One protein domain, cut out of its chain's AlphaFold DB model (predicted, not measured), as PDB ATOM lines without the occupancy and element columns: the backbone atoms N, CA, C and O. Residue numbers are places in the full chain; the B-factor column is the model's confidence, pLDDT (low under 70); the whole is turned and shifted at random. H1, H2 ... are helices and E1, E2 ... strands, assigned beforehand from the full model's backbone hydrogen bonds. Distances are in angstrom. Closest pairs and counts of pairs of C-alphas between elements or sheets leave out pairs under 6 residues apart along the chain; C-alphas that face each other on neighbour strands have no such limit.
ATOM      1  N   MET A   6       5.936  32.785  54.211       90.81
ATOM      2  CA  MET A   6       5.745  32.410  52.818       90.81
ATOM      3  C   MET A   6       4.451  31.608  52.655       90.81
ATOM      4  O   MET A   6       4.096  30.805  53.518       90.81
ATOM      5  N   SER A   7       3.761  31.814  51.533       92.75
ATOM      6  CA  SER A   7       2.647  30.961  51.119       92.75
ATOM      7  C   SER A   7       3.174  29.692  50.464       92.75
ATOM      8  O   SER A   7       3.961  29.775  49.524       92.75
ATOM      9  N   VAL A   8       2.696  28.537  50.916       91.19
ATOM     10  CA  VAL A   8       3.015  27.240  50.313       91.19
ATOM     11  C   VAL A   8       1.729  26.486  50.007       91.19
ATOM     12  O   VAL A   8       0.838  26.399  50.847       91.19
ATOM     13  N   TRP A   9       1.629  25.952  48.798       91.19
ATOM     14  CA  TRP A   9       0.455  25.248  48.291       91.19
ATOM     15  C   TRP A   9       0.776  23.773  48.090       91.19
ATOM     16  O   TRP A   9       1.840  23.434  47.572       91.19
ATOM     17  N   ARG A  10      -0.132  22.894  48.514       88.31
ATOM     18  CA  ARG A  10       0.027  21.434  48.436       88.31
ATOM     19  C   ARG A  10      -1.262  20.764  47.994       88.31
ATOM     20  O   ARG A  10      -2.336  21.315  48.216       88.31
ATOM     21  N   LEU A  11      -1.147  19.565  47.429       83.94
ATOM     22  CA  LEU A  11      -2.274  18.690  47.136       83.94
ATOM     23  C   LEU A  11      -2.231  17.504  48.099       83.94
ATOM     24  O   LEU A  11      -1.381  16.634  47.986       83.94
ATOM     25  N   GLU A  12      -3.133  17.448  49.058       79.44
ATOM     26  CA  GLU A  12      -3.112  16.452  50.123       79.44
ATOM     27  C   GLU A  12      -4.299  15.500  50.004       79.44
ATOM     28  O   GLU A  12      -5.355  15.872  49.505       79.44
ATOM     29  N   PHE A  13      -4.137  14.272  50.491       75.38
ATOM     30  CA  PHE A  13      -5.248  13.340  50.672       75.38
ATOM     31  C   PHE A  13      -5.619  13.254  52.155       75.38
ATOM     32  O   PHE A  13      -4.730  13.398  53.009       75.38
ATOM     33  N   PRO A  14      -6.894  12.988  52.493       67.75
ATOM     34  CA  PRO A  14      -7.316  12.717  53.859       67.75
ATOM     35  C   PRO A  14      -6.433  11.650  54.518       67.75
ATOM     36  O   PRO A  14      -6.277  10.544  54.004       67.75
ATOM     37  N   GLN A  15      -5.854  11.989  55.670       62.53
ATOM     38  CA  GLN A  15      -5.088  11.050  56.488       62.53
ATOM     39  C   GLN A  15      -5.924  10.630  57.702       62.53
ATOM     40  O   GLN A  15      -6.618  11.476  58.279       62.53
ATOM     41  N   PRO A  16      -5.857   9.364  58.148       56.22
ATOM     42  CA  PRO A  16      -6.487   8.982  59.399       56.22
ATOM     43  C   PRO A  16      -5.811   9.713  60.577       56.22
ATOM     44  O   PRO A  16      -4.616  10.020  60.518       56.22
ATOM     45  N   PRO A  17      -6.536   9.981  61.678       52.22
ATOM     46  CA  PRO A  17      -5.959  10.636  62.847       52.22
ATOM     47  C   PRO A  17      -4.717   9.900  63.380       52.22
ATOM     48  O   PRO A  17      -4.727   8.678  63.517       52.22
ATOM     49  N   GLY A  18      -3.657  10.647  63.704       50.97
ATOM     50  CA  GLY A  18      -2.427  10.107  64.302       50.97
ATOM     51  C   GLY A  18      -1.421   9.494  63.320       50.97
ATOM     52  O   GLY A  18      -0.400   8.966  63.762       50.97
ATOM     53  N   TRP A  19      -1.679   9.568  62.012       55.62
ATOM     54  CA  TRP A  19      -0.763   9.053  60.995       55.62
ATOM     55  C   TRP A  19       0.422   9.977  60.717       55.62
ATOM     56  O   TRP A  19       0.312  11.203  60.793       55.62
ATOM     57  N   ARG A  20       1.563   9.356  60.403       51.16
ATOM     58  CA  ARG A  20       2.827  10.028  60.083       51.16
ATOM     59  C   ARG A  20       2.935  10.270  58.582       51.16
ATOM     60  O   ARG A  20       2.499   9.450  57.780       51.16
ATOM     61  N   VAL A  21       3.503  11.417  58.226       49.47
ATOM     62  CA  VAL A  21       3.790  11.798  56.843       49.47
ATOM     63  C   VAL A  21       5.105  11.137  56.448       49.47
ATOM     64  O   VAL A  21       6.161  11.626  56.817       49.47
ATOM     65  N   GLU A  22       5.041  10.012  55.740       46.72
ATOM     66  CA  GLU A  22       6.243   9.257  55.343       46.72
ATOM     67  C   GLU A  22       6.895   9.768  54.043       46.72
ATOM     68  O   GLU A  22       7.920   9.235  53.632       46.72
ATOM     69  N   TRP A  23       6.318  10.777  53.372       51.19
ATOM     70  CA  TRP A  23       6.764  11.188  52.036       51.19
ATOM     71  C   TRP A  23       6.952  12.693  51.840       51.19
ATOM     72  O   TRP A  23       6.110  13.520  52.201       51.19
ATOM     73  N   LEU A  24       8.059  13.014  51.166       51.03
ATOM     74  CA  LEU A  24       8.498  14.355  50.787       51.03
ATOM     75  C   LEU A  24       8.174  14.622  49.310       51.03
ATOM     76  O   LEU A  24       9.053  14.656  48.456       51.03
ATOM     77  N   GLY A  25       6.885  14.816  49.031       49.41
ATOM     78  CA  GLY A  25       6.342  15.320  47.766       49.41
ATOM     79  C   GLY A  25       5.194  16.311  48.023       49.41
ATOM     80  O   GLY A  25       4.796  16.506  49.182       49.41
ATOM     81  N   PRO A  26       4.634  16.964  46.986       49.44
ATOM     82  CA  PRO A  26       3.472  17.840  47.144       49.44
ATOM     83  C   PRO A  26       2.198  17.095  47.568       49.44
ATOM     84  O   PRO A  26       1.185  17.757  47.767       49.44
ATOM     85  N   TYR A  27       2.270  15.769  47.751       50.62
ATOM     86  CA  TYR A  27       1.207  14.876  48.202       50.62
ATOM     87  C   TYR A  27       1.659  13.957  49.350       50.62
ATOM     88  O   TYR A  27       2.838  13.676  49.548       50.62
ATOM     89  N   THR A  28       0.679  13.501  50.129       48.44
ATOM     90  CA  THR A  28       0.795  12.525  51.224       48.44
ATOM     91  C   THR A  28      -0.222  11.429  50.969       48.44
ATOM     92  O   THR A  28      -1.385  11.755  50.739       48.44
ATOM     93  N   SER A  29       0.148  10.142  51.011       50.62
ATOM     94  CA  SER A  29      -0.885   9.103  50.950       50.62
ATOM     95  C   SER A  29      -0.474   7.730  51.494       50.62
ATOM     96  O   SER A  29       0.533   7.159  51.082       50.62
ATOM     97  N   HIS A  30      -1.340   7.164  52.337       49.00
ATOM     98  CA  HIS A  30      -1.469   5.715  52.548       49.00
ATOM     99  C   HIS A  30      -2.868   5.196  52.184       49.00
ATOM    100  O   HIS A  30      -3.104   3.992  52.232       49.00
ATOM    101  N   TRP A  31      -3.789   6.080  51.797       56.69
ATOM    102  CA  TRP A  31      -5.148   5.752  51.373       56.69
ATOM    103  C   TRP A  31      -5.431   6.518  50.091       56.69
ATOM    104  O   TRP A  31      -5.634   7.727  50.120       56.69
ATOM    105  N   LEU A  32      -5.361   5.810  48.972       67.69
ATOM    106  CA  LEU A  32      -5.663   6.326  47.646       67.69
ATOM    107  C   LEU A  32      -6.639   5.363  46.998       67.69
ATOM    108  O   LEU A  32      -6.582   4.152  47.212       67.69
ATOM    109  N   THR A  33      -7.516   5.879  46.155       69.50
ATOM    110  CA  THR A  33      -8.140   5.008  45.163       69.50
ATOM    111  C   THR A  33      -7.067   4.474  44.209       69.50
ATOM    112  O   THR A  33      -5.988   5.059  44.083       69.50
ATOM    113  N   ALA A  34      -7.350   3.368  43.518       71.25
ATOM    114  CA  ALA A  34      -6.399   2.782  42.569       71.25
ATOM    115  C   ALA A  34      -5.957   3.792  41.490       71.25
ATOM    116  O   ALA A  34      -4.780   3.859  41.150       71.25
ATOM    117  N   GLU A  35      -6.887   4.627  41.017       77.38
ATOM    118  CA  GLU A  35      -6.594   5.683  40.044       77.38
ATOM    119  C   GLU A  35      -5.656   6.756  40.617       77.38
ATOM    120  O   GLU A  35      -4.689   7.141  39.962       77.38
ATOM    121  N   ALA A  36      -5.906   7.235  41.841       76.38
ATOM    122  CA  ALA A  36      -5.029   8.225  42.458       76.38
ATOM    123  C   ALA A  36      -3.627   7.657  42.725       76.38
ATOM    124  O   ALA A  36      -2.644   8.377  42.569       76.38
ATOM    125  N   GLU A  37      -3.519   6.373  43.079       76.50
ATOM    126  CA  GLU A  37      -2.226   5.709  43.263       76.50
ATOM    127  C   GLU A  37      -1.423   5.624  41.961       76.50
ATOM    128  O   GLU A  37      -0.226   5.911  41.968       76.50
ATOM    129  N   GLU A  38      -2.061   5.276  40.846       76.25
ATOM    130  CA  GLU A  38      -1.407   5.222  39.534       76.25
ATOM    131  C   GLU A  38      -0.876   6.596  39.107       76.25
ATOM    132  O   GLU A  38       0.292   6.725  38.733       76.25
ATOM    133  N   ILE A  39      -1.708   7.634  39.237       78.88
ATOM    134  CA  ILE A  39      -1.334   9.013  38.906       78.88
ATOM    135  C   ILE A  39      -0.160   9.476  39.774       78.88
ATOM    136  O   ILE A  39       0.833   9.984  39.255       78.88
ATOM    137  N   VAL A  40      -0.244   9.279  41.092       74.81
ATOM    138  CA  VAL A  40       0.807   9.696  42.028       74.81
ATOM    139  C   VAL A  40       2.130   8.987  41.728       74.81
ATOM    140  O   VAL A  40       3.164   9.647  41.663       74.81
ATOM    141  N   ARG A  41       2.117   7.674  41.462       72.50
ATOM    142  CA  ARG A  41       3.328   6.911  41.097       72.50
ATOM    143  C   ARG A  41       3.956   7.380  39.787       72.50
ATOM    144  O   ARG A  41       5.181   7.419  39.676       72.50
ATOM    145  N   TYR A  42       3.137   7.712  38.792       74.62
ATOM    146  CA  TYR A  42       3.627   8.275  37.535       74.62
ATOM    147  C   TYR A  42       4.337   9.612  37.780       74.62
ATOM    148  O   TYR A  42       5.489   9.785  37.379       74.62
ATOM    149  N   MET A  43       3.692  10.513  38.523       73.00
ATOM    150  CA  MET A  43       4.255  11.819  38.864       73.00
ATOM    151  C   MET A  43       5.514  11.712  39.733       73.00
ATOM    152  O   MET A  43       6.436  12.505  39.573       73.00
ATOM    153  N   GLU A  44       5.602  10.716  40.618       67.44
ATOM    154  CA  GLU A  44       6.815  10.392  41.382       67.44
ATOM    155  C   GLU A  44       7.994  10.034  40.490       67.44
ATOM    156  O   GLU A  44       9.109  10.533  40.679       67.44
ATOM    157  N   ALA A  45       7.751   9.134  39.538       64.94
ATOM    158  CA  ALA A  45       8.767   8.696  38.600       64.94
ATOM    159  C   ALA A  45       9.239   9.869  37.732       64.94
ATOM    160  O   ALA A  45      10.443  10.044  37.548       64.94
ATOM    161  N   GLU A  46       8.313  10.708  37.266       65.81
ATOM    162  CA  GLU A  46       8.621  11.912  36.497       65.81
ATOM    163  C   GLU A  46       9.394  12.946  37.330       65.81
ATOM    164  O   GLU A  46      10.413  13.474  36.874       65.81
ATOM    165  N   HIS A  47       8.982  13.189  38.578       64.62
ATOM    166  CA  HIS A  47       9.635  14.130  39.490       64.62
ATOM    167  C   HIS A  47      11.085  13.741  39.770       64.62
ATOM    168  O   HIS A  47      11.979  14.571  39.639       64.62
ATOM    169  N   ARG A  48      11.349  12.464  40.079       59.91
ATOM    170  CA  ARG A  48      12.715  11.975  40.336       59.91
ATOM    171  C   ARG A  48      13.667  12.195  39.161       59.91
ATOM    172  O   ARG A  48      14.871  12.305  39.380       59.91
ATOM    173  N   VAL A  49      13.147  12.233  37.935       58.72
ATOM    174  CA  VAL A  49      13.935  12.450  36.715       58.72
ATOM    175  C   VAL A  49      14.105  13.941  36.411       58.72
ATOM    176  O   VAL A  49      15.184  14.360  36.001       58.72
ATOM    177  N   THR A  50      13.053  14.738  36.600       54.78
ATOM    178  CA  THR A  50      12.996  16.146  36.165       54.78
ATOM    179  C   THR A  50      13.459  17.137  37.230       54.78
ATOM    180  O   THR A  50      14.026  18.174  36.897       54.78
ATOM    181  N   HIS A  51      13.275  16.802  38.504       54.53
ATOM    182  CA  HIS A  51      13.578  17.639  39.662       54.53
ATOM    183  C   HIS A  51      14.247  16.761  40.728       54.53
ATOM    184  O   HIS A  51      13.618  16.382  41.721       54.53
ATOM    185  N   PRO A  52      15.511  16.352  40.506       52.75
ATOM    186  CA  PRO A  52      16.218  15.517  41.463       52.75
ATOM    187  C   PRO A  52      16.227  16.204  42.830       52.75
ATOM    188  O   PRO A  52      16.401  17.422  42.908       52.75
ATOM    189  N   HIS A  53      16.049  15.415  43.897       52.09
ATOM    190  CA  HIS A  53      16.140  15.896  45.276       52.09
ATOM    191  C   HIS A  53      17.360  16.816  45.456       52.09
ATOM    192  O   HIS A  53      18.379  16.600  44.785       52.09
ATOM    193  N   PRO A  54      17.273  17.829  46.343       52.53
ATOM    194  CA  PRO A  54      18.359  18.777  46.553       52.53
ATOM    195  C   PRO A  54      19.695  18.048  46.688       52.53
ATOM    196  O   PRO A  54      19.803  17.013  47.347       52.53
ATOM    197  N   ARG A  55      20.711  18.597  46.011       43.31
ATOM    198  CA  ARG A  55      22.035  17.982  45.817       43.31
ATOM    199  C   ARG A  55      22.772  17.632  47.114       43.31
ATOM    200  O   ARG A  55      23.770  16.920  47.040       43.31
ATOM    201  N   ASP A  56      22.319  18.138  48.258       50.75
ATOM    202  CA  ASP A  56      22.871  17.829  49.571       50.75
ATOM    203  C   ASP A  56      22.019  16.763  50.291       50.75
ATOM    204  O   ASP A  56      21.028  17.104  50.938       50.75
ATOM    205  N   PRO A  57      22.383  15.469  50.220       50.88
ATOM    206  CA  PRO A  57      21.702  14.417  50.978       50.88
ATOM    207  C   PRO A  57      21.776  14.630  52.504       50.88
ATOM    208  O   PRO A  57      20.925  14.114  53.232       50.88
ATOM    209  N   GLY A  58      22.724  15.440  52.996       53.22
ATOM    210  CA  GLY A  58      22.854  15.811  54.405       53.22
ATOM    211  C   GLY A  58      21.703  16.680  54.924       53.22
ATOM    212  O   GLY A  58      21.491  16.766  56.138       53.22
ATOM    213  N   ILE A  59      20.900  17.268  54.030       55.69
ATOM    214  CA  ILE A  59      19.688  18.013  54.395       55.69
ATOM    215  C   ILE A  59      18.608  17.110  54.991       55.69
ATOM    216  O   ILE A  59      17.767  17.588  55.736       55.69
ATOM    217  N   PHE A  60      18.631  15.808  54.699       53.66
ATOM    218  CA  PHE A  60      17.724  14.837  55.314       53.66
ATOM    219  C   PHE A  60      18.338  14.242  56.589       53.66
ATOM    220  O   PHE A  60      17.635  14.018  57.571       53.66
ATOM    221  N   GLU A  61      19.664  14.072  56.629       51.56
ATOM    222  CA  GLU A  61      20.395  13.568  57.804       51.56
ATOM    223  C   GLU A  61      20.370  14.544  58.996       51.56
ATOM    224  O   GLU A  61      20.396  14.126  60.155       51.56
ATOM    225  N   SER A  62      20.273  15.850  58.730       49.34
ATOM    226  CA  SER A  62      20.206  16.909  59.750       49.34
ATOM    227  C   SER A  62      18.825  17.072  60.404       49.34
ATOM    228  O   SER A  62      18.704  17.762  61.422       49.34
ATOM    229  N   TYR A  63      17.791  16.386  59.900       48.06
ATOM    230  CA  TYR A  63      16.444  16.388  60.475       48.06
ATOM    231  C   TYR A  63      16.043  14.968  60.887       48.06
ATOM    232  O   TYR A  63      15.446  14.237  60.102       48.06
ATOM    233  N   PRO A  64      16.323  14.556  62.141       37.41
ATOM    234  CA  PRO A  64      15.934  13.239  62.625       37.41
ATOM    235  C   PRO A  64      14.399  13.147  62.699       37.41
ATOM    236  O   PRO A  64      13.771  13.662  63.632       37.41
ATOM    237  N   GLY A  65      13.818  12.517  61.677       43.25
ATOM    238  CA  GLY A  65      12.391  12.250  61.504       43.25
ATOM    239  C   GLY A  65      11.871  12.749  60.155       43.25
ATOM    240  O   GLY A  65      11.601  13.944  60.021       43.25
ATOM    241  N   ASP A  66      11.679  11.814  59.218       51.84
ATOM    242  CA  ASP A  66      11.008  11.985  57.910       51.84
ATOM    243  C   ASP A  66       9.696  12.795  58.011       51.84
ATOM    244  O   ASP A  66       9.362  13.579  57.130       51.84
ATOM    245  N   ASP A  67       9.006  12.708  59.151       53.69
ATOM    246  CA  ASP A  67       7.703  13.323  59.431       53.69
ATOM    247  C   ASP A  67       7.703  14.870  59.530       53.69
ATOM    248  O   ASP A  67       6.651  15.480  59.747       53.69
ATOM    249  N   ARG A  68       8.872  15.528  59.494       62.75
ATOM    250  CA  ARG A  68       8.991  16.973  59.784       62.75
ATOM    251  C   ARG A  68       9.022  17.852  58.556       62.75
ATOM    252  O   ARG A  68       8.629  19.010  58.685       62.75
ATOM    253  N   LEU A  69       9.535  17.350  57.442       73.69
ATOM    254  CA  LEU A  69       9.677  18.129  56.225       73.69
ATOM    255  C   LEU A  69       8.503  17.850  55.289       73.69
ATOM    256  O   LEU A  69       7.804  16.842  55.373       73.69
ATOM    257  N   SER A  70       8.223  18.793  54.410       78.06
ATOM    258  CA  SER A  70       7.214  18.656  53.376       78.06
ATOM    259  C   SER A  70       7.564  19.524  52.191       78.06
ATOM    260  O   SER A  70       8.286  20.509  52.322       78.06
ATOM    261  N   CYS A  71       7.039  19.134  51.035       80.19
ATOM    262  CA  CYS A  71       7.230  19.826  49.774       80.19
ATOM    263  C   CYS A  71       5.903  20.450  49.324       80.19
ATOM    264  O   CYS A  71       4.842  19.850  49.508       80.19
ATOM    265  N   GLY A  72       5.955  21.643  48.747       85.31
ATOM    266  CA  GLY A  72       4.835  22.300  48.076       85.31
ATOM    267  C   GLY A  72       5.329  23.335  47.069       85.31
ATOM    268  O   GLY A  72       6.528  23.442  46.835       85.31
ATOM    269  N   CYS A  73       4.419  24.120  46.500       88.69
ATOM    270  CA  CYS A  73       4.747  25.180  45.541       88.69
ATOM    271  C   CYS A  73       4.548  26.570  46.161       88.69
ATOM    272  O   CYS A  73       3.645  26.771  46.976       88.69
ATOM    273  N   ALA A  74       5.331  27.562  45.729       90.25
ATOM    274  CA  ALA A  74       5.229  28.942  46.222       90.25
ATOM    275  C   ALA A  74       3.924  29.650  45.803       90.25
ATOM    276  O   ALA A  74       3.558  30.691  46.355       90.25
ATOM    277  N   SER A  75       3.212  29.110  44.807       91.81
ATOM    278  CA  SER A  75       1.923  29.627  44.348       91.81
ATOM    279  C   SER A  75       0.964  28.507  43.947       91.81
ATOM    280  O   SER A  75       1.386  27.420  43.548       91.81
ATOM    281  N   ARG A  76      -0.339  28.802  44.009       90.94
ATOM    282  CA  ARG A  76      -1.393  27.899  43.541       90.94
ATOM    283  C   ARG A  76      -1.269  27.595  42.050       90.94
ATOM    284  O   ARG A  76      -1.407  26.446  41.667       90.94
ATOM    285  N   SER A  77      -0.958  28.592  41.224       91.31
ATOM    286  CA  SER A  77      -0.810  28.394  39.778       91.31
ATOM    287  C   SER A  77       0.344  27.456  39.430       91.31
ATOM    288  O   SER A  77       0.220  26.676  38.497       91.31
ATOM    289  N   LEU A  78       1.441  27.480  40.201       87.88
ATOM    290  CA  LEU A  78       2.541  26.525  40.025       87.88
ATOM    291  C   LEU A  78       2.143  25.115  40.467       87.88
ATOM    292  O   LEU A  78       2.497  24.160  39.791       87.88
ATOM    293  N   LEU A  79       1.355  24.981  41.540       87.81
ATOM    294  CA  LEU A  79       0.759  23.696  41.919       87.81
ATOM    295  C   LEU A  79      -0.154  23.164  40.798       87.81
ATOM    296  O   LEU A  79      -0.066  22.008  40.408       87.81
ATOM    297  N   GLU A  80      -1.021  24.011  40.251       89.31
ATOM    298  CA  GLU A  80      -1.931  23.644  39.161       89.31
ATOM    299  C   GLU A  80      -1.168  23.271  37.887       89.31
ATOM    300  O   GLU A  80      -1.502  22.275  37.254       89.31
ATOM    301  N   GLN A  81      -0.106  24.003  37.544       86.00
ATOM    302  CA  GLN A  81       0.782  23.668  36.430       86.00
ATOM    303  C   GLN A  81       1.513  22.342  36.662       86.00
ATOM    304  O   GLN A  81       1.655  21.559  35.727       86.00
ATOM    305  N   TRP A  82       1.948  22.085  37.897       80.75
ATOM    306  CA  TRP A  82       2.631  20.855  38.286       80.75
ATOM    307  C   TRP A  82       1.759  19.620  38.072       80.75
ATOM    308  O   TRP A  82       2.204  18.621  37.514       80.75
ATOM    309  N   PHE A  83       0.510  19.679  38.532       80.81
ATOM    310  CA  PHE A  83      -0.427  18.565  38.397       80.81
ATOM    311  C   PHE A  83      -1.110  18.524  37.027       80.81
ATOM    312  O   PHE A  83      -1.551  17.454  36.612       80.81
ATOM    313  N   GLY A  84      -1.195  19.653  36.321       86.94
ATOM    314  CA  GLY A  84      -1.782  19.754  34.988       86.94
ATOM    315  C   GLY A  84      -3.142  19.061  34.897       86.94
ATOM    316  O   GLY A  84      -4.018  19.233  35.751       86.94
ATOM    317  N   ASP A  85      -3.289  18.209  33.885       86.25
ATOM    318  CA  ASP A  85      -4.521  17.460  33.613       86.25
ATOM    319  C   ASP A  85      -4.848  16.397  34.677       86.25
ATOM    320  O   ASP A  85      -5.974  15.890  34.734       86.25
ATOM    321  N   TYR A  86      -3.901  16.059  35.559       85.06
ATOM    322  CA  TYR A  86      -4.141  15.129  36.659       85.06
ATOM    323  C   TYR A  86      -4.864  15.774  37.840       85.06
ATOM    324  O   TYR A  86      -5.526  15.060  38.596       85.06
ATOM    325  N   LEU A  87      -4.798  17.103  38.003       85.44
ATOM    326  CA  LEU A  87      -5.385  17.775  39.164       85.44
ATOM    327  C   LEU A  87      -6.893  17.498  39.316       85.44
ATOM    328  O   LEU A  87      -7.292  17.056  40.395       85.44
ATOM    329  N   PRO A  88      -7.749  17.672  38.286       86.06
ATOM    330  CA  PRO A  88      -9.182  17.407  38.428       86.06
ATOM    331  C   PRO A  88      -9.483  15.942  38.763       86.06
ATOM    332  O   PRO A  88     -10.406  15.662  39.526       86.06
ATOM    333  N   ARG A  89      -8.680  15.011  38.229       85.62
ATOM    334  CA  ARG A  89      -8.808  13.575  38.509       85.62
ATOM    335  C   ARG A  89      -8.478  13.289  39.969       85.62
ATOM    336  O   ARG A  89      -9.280  12.670  40.652       85.62
ATOM    337  N   LEU A  90      -7.365  13.811  40.479       84.19
ATOM    338  CA  LEU A  90      -6.963  13.641  41.879       84.19
ATOM    339  C   LEU A  90      -7.985  14.253  42.851       84.19
ATOM    340  O   LEU A  90      -8.323  13.623  43.851       84.19
ATOM    341  N   LEU A  91      -8.540  15.430  42.536       85.00
ATOM    342  CA  LEU A  91      -9.619  16.045  43.322       85.00
ATOM    343  C   LEU A  91     -10.887  15.176  43.340       85.00
ATOM    344  O   LEU A  91     -11.500  15.017  44.394       85.00
ATOM    345  N   ALA A  92     -11.261  14.564  42.211       83.50
ATOM    346  CA  ALA A  92     -12.384  13.623  42.147       83.50
ATOM    347  C   ALA A  92     -12.137  12.347  42.975       83.50
ATOM    348  O   ALA A  92     -13.087  11.731  43.453       83.50
ATOM    349  N   GLN A  93     -10.870  11.982  43.190       77.62
ATOM    350  CA  GLN A  93     -10.458  10.890  44.075       77.62
ATOM    351  C   GLN A  93     -10.329  11.310  45.551       77.62
ATOM    352  O   GLN A  93      -9.872  10.519  46.376       77.62
ATOM    353  N   GLY A  94     -10.751  12.527  45.909       77.56
ATOM    354  CA  GLY A  94     -10.766  13.006  47.290       77.56
ATOM    355  C   GLY A  94      -9.519  13.753  47.733       77.56
ATOM    356  O   GLY A  94      -9.346  13.955  48.933       77.56
ATOM    357  N   ALA A  95      -8.641  14.151  46.809       82.00
ATOM    358  CA  ALA A  95      -7.585  15.095  47.142       82.00
ATOM    359  C   ALA A  95      -8.169  16.481  47.460       82.00
ATOM    360  O   ALA A  95      -9.212  16.887  46.938       82.00
ATOM    361  N   HIS A  96      -7.448  17.252  48.265       83.62
ATOM    362  CA  HIS A  96      -7.740  18.649  48.551       83.62
ATOM    363  C   HIS A  96      -6.482  19.500  48.398       83.62
ATOM    364  O   HIS A  96      -5.370  19.085  48.712       83.62
ATOM    365  N   VAL A  97      -6.657  20.724  47.919       88.06
ATOM    366  CA  VAL A  97      -5.591  21.723  47.883       88.06
ATOM    367  C   VAL A  97      -5.521  22.397  49.249       88.06
ATOM    368  O   VAL A  97      -6.517  22.949  49.718       88.06
ATOM    369  N   THR A  98      -4.351  22.373  49.883       87.56
ATOM    370  CA  THR A  98      -4.091  23.052  51.156       87.56
ATOM    371  C   THR A  98      -3.159  24.236  50.942       87.56
ATOM    372  O   THR A  98      -2.075  24.096  50.367       87.56
ATOM    373  N   HIS A  99      -3.556  25.395  51.461       91.94
ATOM    374  CA  HIS A  99      -2.702  26.572  51.578       91.94
ATOM    375  C   HIS A  99      -2.127  26.655  52.987       91.94
ATOM    376  O   HIS A  99      -2.853  26.661  53.984       91.94
ATOM    377  N   TYR A 100      -0.808  26.758  53.056       91.19
ATOM    378  CA  TYR A 100      -0.043  26.959  54.271       91.19
ATOM    379  C   TYR A 100       0.570  28.358  54.311       91.19
ATOM    380  O   TYR A 100       1.094  28.856  53.314       91.19
ATOM    381  N   SER A 101       0.579  28.949  55.503       93.12
ATOM    382  CA  SER A 101       1.502  30.018  55.873       93.12
ATOM    383  C   SER A 101       2.688  29.401  56.609       93.12
ATOM    384  O   SER A 101       2.517  28.745  57.641       93.12
ATOM    385  N   VAL A 102       3.885  29.578  56.062       90.81
ATOM    386  CA  VAL A 102       5.129  28.980  56.555       90.81
ATOM    387  C   VAL A 102       6.069  30.094  57.013       90.81
ATOM    388  O   VAL A 102       6.428  30.942  56.199       90.81
ATOM    389  N   PRO A 103       6.498  30.134  58.287       90.44
ATOM    390  CA  PRO A 103       7.508  31.089  58.739       90.44
ATOM    391  C   PRO A 103       8.800  30.941  57.931       90.44
ATOM    392  O   PRO A 103       9.220  29.818  57.668       90.44
ATOM    393  N   ALA A 104       9.486  32.037  57.599       88.94
ATOM    394  CA  ALA A 104      10.727  31.954  56.811       88.94
ATOM    395  C   ALA A 104      11.804  31.071  57.476       88.94
ATOM    396  O   ALA A 104      12.526  30.354  56.796       88.94
ATOM    397  N   ALA A 105      11.854  31.046  58.813       85.75
ATOM    398  CA  ALA A 105      12.753  30.179  59.584       85.75
ATOM    399  C   ALA A 105      12.426  28.673  59.488       85.75
ATOM    400  O   ALA A 105      13.210  27.846  59.946       85.75
ATOM    401  N   ALA A 106      11.258  28.317  58.953       85.88
ATOM    402  CA  ALA A 106      10.839  26.942  58.717       85.88
ATOM    403  C   ALA A 106      11.066  26.495  57.264       85.88
ATOM    404  O   ALA A 106      10.801  25.333  56.963       85.88
ATOM    405  N   VAL A 107      11.515  27.387  56.376       86.19
ATOM    406  CA  VAL A 107      11.819  27.068  54.977       86.19
ATOM    407  C   VAL A 107      13.249  26.548  54.884       86.19
ATOM    408  O   VAL A 107      14.185  27.155  55.400       86.19
ATOM    409  N   VAL A 108      13.389  25.396  54.242       81.19
ATOM    410  CA  VAL A 108      14.648  24.676  54.039       81.19
ATOM    411  C   VAL A 108      15.153  24.869  52.607       81.19
ATOM    412  O   VAL A 108      16.346  25.064  52.417       81.19
ATOM    413  N   GLU A 109      14.241  24.890  51.631       81.50
ATOM    414  CA  GLU A 109      14.510  25.217  50.225       81.50
ATOM    415  C   GLU A 109      13.440  26.207  49.750       81.50
ATOM    416  O   GLU A 109      12.248  25.963  49.955       81.50
ATOM    417  N   ASP A 110      13.861  27.308  49.123       83.06
ATOM    418  CA  ASP A 110      12.984  28.358  48.589       83.06
ATOM    419  C   ASP A 110      13.189  28.482  47.075       83.06
ATOM    420  O   ASP A 110      13.945  29.329  46.591       83.06
ATOM    421  N   SER A 111      12.526  27.601  46.322       81.19
ATOM    422  CA  SER A 111      12.354  27.770  44.882       81.19
ATOM    423  C   SER A 111      10.865  27.942  44.546       81.19
ATOM    424  O   SER A 111      10.007  27.413  45.259       81.19
ATOM    425  N   PRO A 112      10.514  28.668  43.467       75.25
ATOM    426  CA  PRO A 112       9.111  28.874  43.106       75.25
ATOM    427  C   PRO A 112       8.333  27.561  42.916       75.25
ATOM    428  O   PRO A 112       7.193  27.441  43.372       75.25
ATOM    429  N   GLU A 113       8.959  26.588  42.254       74.75
ATOM    430  CA  GLU A 113       8.369  25.294  41.887       74.75
ATOM    431  C   GLU A 113       8.398  24.299  43.053       74.75
ATOM    432  O   GLU A 113       7.470  23.506  43.209       74.75
ATOM    433  N   GLN A 114       9.418  24.393  43.910       79.06
ATOM    434  CA  GLN A 114       9.639  23.504  45.041       79.06
ATOM    435  C   GLN A 114      10.040  24.293  46.294       79.06
ATOM    436  O   GLN A 114      11.162  24.787  46.417       79.06
ATOM    437  N   VAL A 115       9.131  24.341  47.261       85.06
ATOM    438  CA  VAL A 115       9.379  24.853  48.608       85.06
ATOM    439  C   VAL A 115       9.445  23.672  49.567       85.06
ATOM    440  O   VAL A 115       8.441  22.985  49.773       85.06
ATOM    441  N   LEU A 116      10.614  23.442  50.167       83.50
ATOM    442  CA  LEU A 116      10.776  22.476  51.256       83.50
ATOM    443  C   LEU A 116      10.656  23.201  52.589       83.50
ATOM    444  O   LEU A 116      11.323  24.208  52.812       83.50
ATOM    445  N   PHE A 117       9.820  22.697  53.493       83.38
ATOM    446  CA  PHE A 117       9.556  23.364  54.765       83.38
ATOM    447  C   PHE A 117       9.235  22.405  55.907       83.38
ATOM    448  O   PHE A 117       8.827  21.266  55.693       83.38
ATOM    449  N   ILE A 118       9.380  22.892  57.140       81.88
ATOM    450  CA  ILE A 118       9.073  22.158  58.367       81.88
ATOM    451  C   ILE A 118       7.560  22.225  58.649       81.88
ATOM    452  O   ILE A 118       7.062  23.211  59.196       81.88
ATOM    453  N   THR A 119       6.818  21.162  58.337       79.81
ATOM    454  CA  THR A 119       5.341  21.107  58.358       79.81
ATOM    455  C   THR A 119       4.736  21.483  59.701       79.81
ATOM    456  O   THR A 119       3.753  22.210  59.754       79.81
ATOM    457  N   ARG A 120       5.346  21.053  60.813       78.88
ATOM    458  CA  ARG A 120       4.858  21.371  62.170       78.88
ATOM    459  C   ARG A 120       4.916  22.863  62.525       78.88
ATOM    460  O   ARG A 120       4.328  23.267  63.520       78.88
ATOM    461  N   MET A 121       5.694  23.649  61.782       81.69
ATOM    462  CA  MET A 121       5.796  25.100  61.952       81.69
ATOM    463  C   MET A 121       4.888  25.851  60.974       81.69
ATOM    464  O   MET A 121       4.751  27.066  61.087       81.69
ATOM    465  N   ALA A 122       4.273  25.144  60.024       86.44
ATOM    466  CA  ALA A 122       3.327  25.711  59.085       86.44
ATOM    467  C   ALA A 122       1.931  25.802  59.707       86.44
ATOM    468  O   ALA A 122       1.500  24.935  60.467       86.44
ATOM    469  N   THR A 123       1.203  26.851  59.344       88.12
ATOM    470  CA  THR A 123      -0.198  27.042  59.724       88.12
ATOM    471  C   THR A 123      -1.073  26.844  58.497       88.12
ATOM    472  O   THR A 123      -0.824  27.462  57.464       88.12
ATOM    473  N   VAL A 124      -2.098  25.998  58.601       87.62
ATOM    474  CA  VAL A 124      -3.110  25.852  57.544       87.62
ATOM    475  C   VAL A 124      -3.944  27.129  57.493       87.62
ATOM    476  O   VAL A 124      -4.537  27.514  58.499       87.62
ATOM    477  N   VAL A 125      -3.981  27.771  56.330       90.56
ATOM    478  CA  VAL A 125      -4.798  28.961  56.061       90.56
ATOM    479  C   VAL A 125      -6.145  28.542  55.483       90.56
ATOM    480  O   VAL A 125      -7.186  28.935  56.002       90.56
ATOM    481  N   GLU A 126      -6.129  27.698  54.452       86.50
ATOM    482  CA  GLU A 126      -7.337  27.157  53.831       86.50
ATOM    483  C   GLU A 126      -7.128  25.739  53.294       86.50
ATOM    484  O   GLU A 126      -6.003  25.305  53.025       86.50
ATOM    485  N   ARG A 127      -8.244  25.017  53.151       83.75
ATOM    486  CA  ARG A 127      -8.332  23.718  52.483       83.75
ATOM    487  C   ARG A 127      -9.523  23.714  51.543       83.75
ATOM    488  O   ARG A 127     -10.638  24.013  51.966       83.75
ATOM    489  N   THR A 128      -9.282  23.313  50.305       81.75
ATOM    490  CA  THR A 128     -10.271  23.369  49.231       81.75
ATOM    491  C   THR A 128     -10.314  22.018  48.529       81.75
ATOM    492  O   THR A 128      -9.317  21.584  47.959       81.75
ATOM    493  N   GLY A 129     -11.453  21.330  48.579       69.88
ATOM    494  CA  GLY A 129     -11.620  19.990  48.015       69.88
ATOM    495  C   GLY A 129     -12.976  19.387  48.374       69.88
ATOM    496  O   GLY A 129     -13.821  20.056  48.972       69.88
ATOM    497  N   HIS A 130     -13.174  18.125  48.004       61.53
ATOM    498  CA  HIS A 130     -14.398  17.372  48.273       61.53
ATOM    499  C   HIS A 130     -14.086  16.096  49.059       61.53
ATOM    500  O   HIS A 130     -12.950  15.628  49.075       61.53
ATOM    501  N   GLU A 131     -15.094  15.554  49.741       57.53
ATOM    502  CA  GLU A 131     -14.957  14.298  50.479       57.53
ATOM    503  C   GLU A 131     -14.613  13.145  49.520       57.53
ATOM    504  O   GLU A 131     -15.128  13.084  48.402       57.53
ATOM    505  N   ALA A 132     -13.710  12.257  49.942       57.78
ATOM    506  CA  ALA A 132     -13.209  11.187  49.088       57.78
ATOM    507  C   ALA A 132     -14.309  10.174  48.720       57.78
ATOM    508  O   ALA A 132     -15.131   9.825  49.573       57.78
ATOM    509  N   PRO A 133     -14.311   9.635  47.485       57.22
ATOM    510  CA  PRO A 133     -15.209   8.549  47.124       57.22
ATOM    511  C   PRO A 133     -14.920   7.304  47.977       57.22
ATOM    512  O   PRO A 133     -13.786   6.836  48.092       57.22
ATOM    513  N   THR A 134     -15.967   6.748  48.588       54.00
ATOM    514  CA  THR A 134     -15.907   5.480  49.330       54.00
ATOM    515  C   THR A 134     -16.087   4.272  48.404       54.00
ATOM    516  O   THR A 134     -16.992   4.301  47.568       54.00
ATOM    517  N   PRO A 135     -15.344   3.163  48.604       54.25
ATOM    518  CA  PRO A 135     -14.347   2.939  49.654       54.25
ATOM    519  C   PRO A 135     -12.936   3.416  49.264       54.25
ATOM    520  O   PRO A 135     -12.464   3.163  48.158       54.25
ATOM    521  N   MET A 136     -12.225   4.028  50.217       55.62
ATOM    522  CA  MET A 136     -10.789   4.295  50.084       55.62
ATOM    523  C   MET A 136     -10.017   2.971  50.146       55.62
ATOM    524  O   MET A 136     -10.211   2.178  51.070       55.62
ATOM    525  N   ILE A 137      -9.134   2.727  49.180       55.19
ATOM    526  CA  ILE A 137      -8.244   1.563  49.177       55.19
ATOM    527  C   ILE A 137      -6.924   1.980  49.845       55.19
ATOM    528  O   ILE A 137      -6.521   3.142  49.808       55.19
ATOM    529  N   ARG A 138      -6.260   1.056  50.543       51.94
ATOM    530  CA  ARG A 138      -4.935   1.318  51.117       51.94
ATOM    531  C   ARG A 138      -3.920   1.446  49.973       51.94
ATOM    532  O   ARG A 138      -3.737   0.484  49.234       51.94
ATOM    533  N   SER A 139      -3.257   2.595  49.867       46.81
ATOM    534  CA  SER A 139      -2.168   2.846  48.917       46.81
ATOM    535  C   SER A 139      -0.982   1.937  49.230       46.81
ATOM    536  O   SER A 139      -0.514   1.865  50.373       46.81
TER     537      SER A 139
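AT A GLANCE: This is residues 6 to 139 of the 160 residues of an uncharacterized protein of Nocardioides glacieisoli (UniProt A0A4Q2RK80). Two small antiparallel sheets, E1 E3 E6 and E2 E5 E4, stand partly face to face with their strands crossed, as a loose sandwich, and the short helices H3 and H4 cover part of the sheet E1 E3 E6. The long helix H1 lies beyond the sheets and meets H4 with residues 36 to 39, while the short H2 lies far out on the stretch between H1 and E2. The printed part has 134 residues, with four named helices and six named strands in the order E1 H1 H2 E2 H3 H4 E3 E4 E5 E6, and its class is mixed, helices and strands. The whole is compact, with a radius of gyration of the C-alphas of 14.2 A, and its outline is rounded, spanning 39 by 31 by 29 A.

IN THESE COORDINATES: E1, residues 6 to 12, begins at C-alpha 6 at (5.745, 32.410, 52.818) and is 18.4 A long. Residues 13 to 33 hold no named element and lead to H1, residues 34 to 50, the longest helix at 24.4 A, which begins at C-alpha 34 at (-6.399, 2.782, 42.569). H2 is residues 58 to 61, and E2 is residues 69 to 72. H3, residues 76 to 83, is 10.7 A long, and H4, residues 86 to 92, is 10.0 A. E3, residues 96 to 103, is the longest strand at 22.2 A. E4 is residues 107 to 110 and E5 residues 115 to 118. E6, residues 123 to 129, is 17.8 A long and ends at C-alpha 129 at (-11.620, 19.990, 48.015).

HOW THE PARTS SIT: The sheet E1 E3 E6 is strongly twisted, with E1 and E6 as edge strands. E1 and E3 are antiparallel at 151 degrees, with N 8 and O 100 within hydrogen-bond range at 2.9 A. E3 and E6 are antiparallel at 167 degrees, with N 97 and O 128 at 2.8 A. In the other sheet, E2 and E5 are antiparallel at 148 degrees, with N 70 and O 117 at 2.9 A. E4 and E5 form a hairpin, antiparallel at 176 degrees, with N 108 and O 116 at 2.8 A. The two sheets make a sandwich, two sheets face to face: the facing parts are 10.0 A centre to centre, and the strands of the one stand at 71 degrees to those of the other. The closest C-alphas of E1 and E2 are those of Arg 10 and Gly 72, 4.9 A apart. H3 and H4 on one face of the sheet E1 E3 E6 make two layers, helices over a sheet. H3 is over E1 at a height over the sheet of 8.0 A, slantwise to the strands at 37 degrees on the local plane; its closest C-alpha pair with E1 is Trp 9 and Arg 76, 5.7 A. H4 is on the same sheet at a height of 9.3 A. H1 touches H4 with residues 36 to 39 alone, at a shallow tilt of 27 degrees, opposite ways; the closest C-alphas are those of Ala 36 and Leu 90, 5.8 A. H2 touches no helix. In H3 and H4 every O i to N i+4 pair is within hydrogen-bond range, in H1 12 of 13 are, and H2 is too short for such a pair.

THE WHOLE: The C-alphas farthest apart, those of Asp 56 and Thr 134, are 40.7 A apart. The printed part has no cut, and the link from E1 to H1, with 21 residues, is long. The mean pLDDT of the printed part is 71.6, and residues 14 to 33, 44 to 68 and 129 to 139 are under 70.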